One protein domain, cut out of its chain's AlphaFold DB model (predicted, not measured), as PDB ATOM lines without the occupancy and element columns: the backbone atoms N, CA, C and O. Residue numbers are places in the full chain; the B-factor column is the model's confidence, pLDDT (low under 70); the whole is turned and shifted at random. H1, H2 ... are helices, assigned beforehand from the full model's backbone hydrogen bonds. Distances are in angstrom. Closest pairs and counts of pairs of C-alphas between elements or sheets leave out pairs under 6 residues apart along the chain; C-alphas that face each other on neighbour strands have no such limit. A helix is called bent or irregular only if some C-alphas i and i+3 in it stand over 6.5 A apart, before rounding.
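This is residues 16 to 61 of the 194 residues of the protein "Hypothetical protein" of Meloidogyne enterolobii (UniProt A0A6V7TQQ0). Two helices lie far from each other in a drawn-out chain: the short H1 in a free arm at one end, the longer H2 reaching to the other end, and a looped link between them. The arm, residues 16 to 28, sticks out and makes much of the length; in the middle, residues 31 to 38 of the link fold back in a loop. The printed part has 46 residues with two named helices, H1 then H2, and no named strand; the class is all helix. The whole is extended, with a radius of gyration of the C-alphas of 14.8 A and spans of 50 by 22 by 9 A.

From the first printed residue, residues 16 to 28 stand free, of which 19 to 26 belong to H1. A long link of 18 residues, 27 to 44, follows; its C-alphas lie 1 to 13 A from the mean of all C-alphas. It leads to H2, residues 45 to 61, of which 55 to 61 stand free. H1 and H2 are apart, with no C-alpha of the one within 8 A of the other. In H1 and H2 every O i to N i+4 pair is within hydrogen-bond range.

H1 runs from Asp 19, C-alpha at (22.691, -63.812, 42.351), to His 26 and measures 10.4 A from first to last C-alpha. H2, the longest helix with 17 residues, runs from Lys 45, C-alpha at (38.872, -34.442, 38.331), to Lys 61, C-alpha at (19.196, -19.619, 39.146), and measures 24.6 A. Neither helix is bent or irregular.

The two C-alphas farthest apart, those of Ile 16 and Ala 60, are 49.8 A apart. The printed part has no cut, and its link from H1 to H2 is long. The mean pLDDT of the printed part is 85.1; one residue, Lys 61, is under 70.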
ATOM      1  N   ILE A  16      14.457 -68.403  38.391       77.81
ATOM      2  CA  ILE A  16      15.879 -68.214  38.117       77.81
ATOM      3  C   ILE A  16      16.283 -66.894  38.778       77.81
ATOM      4  O   ILE A  16      15.916 -65.814  38.315       77.81
ATOM      5  N   ARG A  17      17.017 -66.978  39.890       78.81
ATOM      6  CA  ARG A  17      17.676 -65.822  40.499       78.81
ATOM      7  C   ARG A  17      19.129 -65.785  40.061       78.81
ATOM      8  O   ARG A  17      19.890 -66.710  40.316       78.81
ATOM      9  N   TYR A  18      19.500 -64.701  39.393       86.94
ATOM     10  CA  TYR A  18      20.884 -64.430  39.030       86.94
ATOM     11  C   TYR A  18      21.554 -63.676  40.175       86.94
ATOM     12  O   TYR A  18      21.595 -62.445  40.165       86.94
ATOM     13  N   ASP A  19      22.067 -64.409  41.163       88.25
ATOM     14  CA  ASP A  19      22.691 -63.812  42.351       88.25
ATOM     15  C   ASP A  19      23.842 -62.859  41.979       88.25
ATOM     16  O   ASP A  19      23.958 -61.785  42.552       88.25
ATOM     17  N   SER A  20      24.598 -63.146  40.913       89.50
ATOM     18  CA  SER A  20      25.643 -62.244  40.400       89.50
ATOM     19  C   SER A  20      25.117 -60.888  39.909       89.50
ATOM     20  O   SER A  20      25.792 -59.866  40.055       89.50
ATOM     21  N   VAL A  21      23.917 -60.861  39.322       87.12
ATOM     22  CA  VAL A  21      23.255 -59.632  38.864       87.12
ATOM     23  C   VAL A  21      22.699 -58.873  40.065       87.12
ATOM     24  O   VAL A  21      22.861 -57.658  40.140       87.12
ATOM     25  N   ILE A  22      22.114 -59.589  41.028       88.69
ATOM     26  CA  ILE A  22      21.610 -59.020  42.283       88.69
ATOM     27  C   ILE A  22      22.761 -58.368  43.063       88.69
ATOM     28  O   ILE A  22      22.681 -57.195  43.427       88.69
ATOM     29  N   ASP A  23      23.880 -59.074  43.213       89.56
ATOM     30  CA  ASP A  23      25.093 -58.565  43.850       89.56
ATOM     31  C   ASP A  23      25.683 -57.371  43.093       89.56
ATOM     32  O   ASP A  23      26.233 -56.455  43.699       89.56
ATOM     33  N   SER A  24      25.576 -57.343  41.761       87.44
ATOM     34  CA  SER A  24      26.009 -56.203  40.944       87.44
ATOM     35  C   SER A  24      25.156 -54.952  41.181       87.44
ATOM     36  O   SER A  24      25.686 -53.844  41.242       87.44
ATOM     37  N   ILE A  25      23.842 -55.120  41.352       85.44
ATOM     38  CA  ILE A  25      22.905 -54.020  41.617       85.44
ATOM     39  C   ILE A  25      23.089 -53.467  43.032       85.44
ATOM     40  O   ILE A  25      23.032 -52.253  43.216       85.44
ATOM     41  N   HIS A  26      23.333 -54.336  44.016       85.19
ATOM     42  CA  HIS A  26      23.518 -53.939  45.415       85.19
ATOM     43  C   HIS A  26      24.894 -53.332  45.722       85.19
ATOM     44  O   HIS A  26      25.065 -52.717  46.776       85.19
ATOM     45  N   LYS A  27      25.883 -53.459  44.828       82.19
ATOM     46  CA  LYS A  27      27.154 -52.735  44.971       82.19
ATOM     47  C   LYS A  27      26.893 -51.234  44.899       82.19
ATOM     48  O   LYS A  27      26.266 -50.752  43.957       82.19
ATOM     49  N   GLN A  28      27.413 -50.491  45.880       73.50
ATOM     50  CA  GLN A  28      27.365 -49.033  45.861       73.50
ATOM     51  C   GLN A  28      28.019 -48.528  44.576       73.50
ATOM     52  O   GLN A  28      29.225 -48.665  44.370       73.50
ATOM     53  N   ARG A  29      27.196 -47.972  43.689       80.06
ATOM     54  CA  ARG A  29      27.666 -47.314  42.478       80.06
ATOM     55  C   ARG A  29      28.101 -45.905  42.860       80.06
ATOM     56  O   ARG A  29      27.390 -45.211  43.579       80.06
ATOM     57  N   HIS A  30      29.260 -45.482  42.375       85.62
ATOM     58  CA  HIS A  30      29.758 -44.124  42.568       85.62
ATOM     59  C   HIS A  30      28.957 -43.151  41.697       85.62
ATOM     60  O   HIS A  30      29.400 -42.786  40.618       85.62
ATOM     61  N   CYS A  31      27.749 -42.777  42.111       87.88
ATOM     62  CA  CYS A  31      26.921 -41.806  41.405       87.88
ATOM     63  C   CYS A  31      26.855 -40.464  42.140       87.88
ATOM     64  O   CYS A  31      27.007 -40.391  43.359       87.88
ATOM     65  N   CYS A  32      26.617 -39.393  41.387       88.00
ATOM     66  CA  CYS A  32      26.249 -38.109  41.970       88.00
ATOM     67  C   CYS A  32      24.860 -38.197  42.623       88.00
ATOM     68  O   CYS A  32      23.932 -38.745  42.030       88.00
ATOM     69  N   GLN A  33      24.700 -37.610  43.811       83.38
ATOM     70  CA  GLN A  33      23.423 -37.579  44.534       83.38
ATOM     71  C   GLN A  33      22.381 -36.650  43.891       83.38
ATOM     72  O   GLN A  33      21.195 -36.954  43.939       83.38
ATOM     73  N   ASP A  34      22.816 -35.558  43.257       83.19
ATOM     74  CA  ASP A  34      21.913 -34.554  42.678       83.19
ATOM     75  C   ASP A  34      21.372 -34.958  41.294       83.19
ATOM     76  O   ASP A  34      20.291 -34.521  40.908       83.19
ATOM     77  N   CYS A  35      22.115 -35.755  40.515       88.25
ATOM     78  CA  CYS A  35      21.741 -36.093  39.130       88.25
ATOM     79  C   CYS A  35      21.881 -37.573  38.748       88.25
ATOM     80  O   CYS A  35      21.556 -37.946  37.623       88.25
ATOM     81  N   GLY A  36      22.399 -38.429  39.632       86.44
ATOM     82  CA  GLY A  36      22.508 -39.869  39.386       86.44
ATOM     83  C   GLY A  36      23.555 -40.294  38.349       86.44
ATOM     84  O   GLY A  36      23.676 -41.490  38.080       86.44
ATOM     85  N   ILE A  37      24.338 -39.368  37.778       88.00
ATOM     86  CA  ILE A  37      25.405 -39.697  36.820       88.00
ATOM     87  C   ILE A  37      26.443 -40.589  37.508       88.00
ATOM     88  O   ILE A  37      26.913 -40.273  38.599       88.00
ATOM     89  N   GLY A  38      26.779 -41.714  36.872       87.62
ATOM     90  CA  GLY A  38      27.762 -42.674  37.365       87.62
ATOM     91  C   GLY A  38      29.198 -42.264  37.036       87.62
ATOM     92  O   GLY A  38      29.511 -41.893  35.907       87.62
ATOM     93  N   PHE A  39      30.080 -42.404  38.014       86.31
ATOM     94  CA  PHE A  39      31.506 -42.120  37.950       86.31
ATOM     95  C   PHE A  39      32.313 -43.372  38.297       86.31
ATOM     96  O   PHE A  39      31.808 -44.322  38.892       86.31
ATOM     97  N   LYS A  40      33.583 -43.380  37.884       82.19
ATOM     98  CA  LYS A  40      34.536 -44.438  38.255       82.19
ATOM     99  C   LYS A  40      35.129 -44.185  39.643       82.19
ATOM    100  O   LYS A  40      35.186 -45.112  40.433       82.19
ATOM    101  N   ASP A  41      35.456 -42.923  39.931       83.25
ATOM    102  CA  ASP A  41      35.946 -42.441  41.224       83.25
ATOM    103  C   ASP A  41      35.161 -41.196  41.656       83.25
ATOM    104  O   ASP A  41      34.990 -40.264  40.869       83.25
ATOM    105  N   LEU A  42      34.747 -41.148  42.926       78.75
ATOM    106  CA  LEU A  42      34.057 -39.992  43.529       78.75
ATOM    107  C   LEU A  42      34.990 -38.818  43.864       78.75
ATOM    108  O   LEU A  42      34.527 -37.769  44.292       78.75
ATOM    109  N   TYR A  43      36.301 -38.981  43.695       80.62
ATOM    110  CA  TYR A  43      37.299 -37.960  44.036       80.62
ATOM    111  C   TYR A  43      38.210 -37.610  42.850       80.62
ATOM    112  O   TYR A  43      39.270 -37.015  43.018       80.62
ATOM    113  N   GLY A  44      37.811 -37.993  41.634       87.69
ATOM    114  CA  GLY A  44      38.541 -37.663  40.414       87.69
ATOM    115  C   GLY A  44      38.216 -36.263  39.886       87.69
ATOM    116  O   GLY A  44      37.152 -35.711  40.166       87.69
ATOM    117  N   LYS A  45      39.090 -35.729  39.021       89.94
ATOM    118  CA  LYS A  45      38.872 -34.442  38.331       89.94
ATOM    119  C   LYS A  45      37.514 -34.386  37.616       89.94
ATOM    120  O   LYS A  45      36.825 -33.383  37.692       89.94
ATOM    121  N   ALA A  46      37.100 -35.487  36.986       86.75
ATOM    122  CA  ALA A  46      35.812 -35.569  36.298       86.75
ATOM    123  C   ALA A  46      34.603 -35.408  37.243       86.75
ATOM    124  O   ALA A  46      33.593 -34.846  36.833       86.75
ATOM    125  N   TYR A  47      34.699 -35.887  38.490       90.31
ATOM    126  CA  TYR A  47      33.650 -35.689  39.494       90.31
ATOM    127  C   TYR A  47      33.677 -34.260  40.053       90.31
ATOM    128  O   TYR A  47      32.623 -33.662  40.234       90.31
ATOM    129  N   ALA A  48      34.868 -33.688  40.262       90.19
ATOM    130  CA  ALA A  48      35.021 -32.297  40.695       90.19
ATOM    131  C   ALA A  48      34.447 -31.307  39.666       90.19
ATOM    132  O   ALA A  48      33.550 -30.543  40.003       90.19
ATOM    133  N   ASP A  49      34.857 -31.415  38.395       91.00
ATOM    134  CA  ASP A  49      34.329 -30.585  37.301       91.00
ATOM    135  C   ASP A  49      32.789 -30.723  37.193       91.00
ATOM    136  O   ASP A  49      32.066 -29.777  36.879       91.00
ATOM    137  N   HIS A  50      32.260 -31.921  37.470       92.38
ATOM    138  CA  HIS A  50      30.824 -32.177  37.496       92.38
ATOM    139  C   HIS A  50      30.108 -31.482  38.673       92.38
ATOM    140  O   HIS A  50      29.028 -30.917  38.477       92.38
ATOM    141  N   MET A  51      30.695 -31.494  39.874       89.62
ATOM    142  CA  MET A  51      30.184 -30.768  41.046       89.62
ATOM    143  C   MET A  51      30.203 -29.253  40.833       89.62
ATOM    144  O   MET A  51      29.222 -28.585  41.164       89.62
ATOM    145  N   ASP A  52      31.247 -28.720  40.203       92.06
ATOM    146  CA  ASP A  52      31.339 -27.294  39.882       92.06
ATOM    147  C   ASP A  52      30.190 -26.851  38.966       92.06
ATOM    148  O   ASP A  52      29.554 -25.825  39.213       92.06
ATOM    149  N   LYS A  53      29.816 -27.681  37.983       88.12
ATOM    150  CA  LYS A  53      28.650 -27.420  37.124       88.12
ATOM    151  C   LYS A  53      27.332 -27.390  37.906       88.12
ATOM    152  O   LYS A  53      26.440 -26.603  37.581       88.12
ATOM    153  N   HIS A  54      27.181 -28.230  38.932       91.94
ATOM    154  CA  HIS A  54      26.011 -28.170  39.815       91.94
ATOM    155  C   HIS A  54      25.957 -26.848  40.583       91.94
ATOM    156  O   HIS A  54      24.880 -26.261  40.714       91.94
ATOM    157  N   ILE A  55      27.102 -26.368  41.071       88.75
ATOM    158  CA  ILE A  55      27.204 -25.094  41.789       88.75
ATOM    159  C   ILE A  55      26.876 -23.930  40.853       88.75
ATOM    160  O   ILE A  55      26.052 -23.091  41.208       88.75
ATOM    161  N   GLU A  56      27.447 -23.911  39.650       86.31
ATOM    162  CA  GLU A  56      27.187 -22.881  38.640       86.31
ATOM    163  C   GLU A  56      25.708 -22.846  38.227       86.31
ATOM    164  O   GLU A  56      25.089 -21.785  38.182       86.31
ATOM    165  N   MET A  57      25.088 -24.009  38.000       81.50
ATOM    166  CA  MET A  57      23.665 -24.070  37.664       81.50
ATOM    167  C   MET A  57      22.777 -23.576  38.819       81.50
ATOM    168  O   MET A  57      21.754 -22.931  38.577       81.50
ATOM    169  N   LYS A  58      23.139 -23.869  40.074       82.56
ATOM    170  CA  LYS A  58      22.408 -23.386  41.256       82.56
ATOM    171  C   LYS A  58      22.595 -21.877  41.453       82.56
ATOM    172  O   LYS A  58      21.618 -21.181  41.729       82.56
ATOM    173  N   SER A  59      23.808 -21.352  41.269       75.44
ATOM    174  CA  SER A  59      24.101 -19.922  41.421       75.44
ATOM    175  C   SER A  59      23.483 -19.074  40.308       75.44
ATOM    176  O   SER A  59      22.948 -18.010  40.595       75.44
ATOM    177  N   ALA A  60      23.444 -19.561  39.065       73.62
ATOM    178  CA  ALA A  60      22.796 -18.866  37.950       73.62
ATOM    179  C   ALA A  60      21.276 -18.703  38.148       73.62
ATOM    180  O   ALA A  60      20.700 -17.678  37.778       73.62
ATOM    181  N   LYS A  61      20.619 -19.698  38.764       67.69
ATOM    182  CA  LYS A  61      19.196 -19.619  39.146       67.69
ATOM    183  C   LYS A  61      18.976 -18.678  40.332       67.69
ATOM    184  O   LYS A  61      17.959 -17.995  40.401       67.69
TER     185      LYS A  61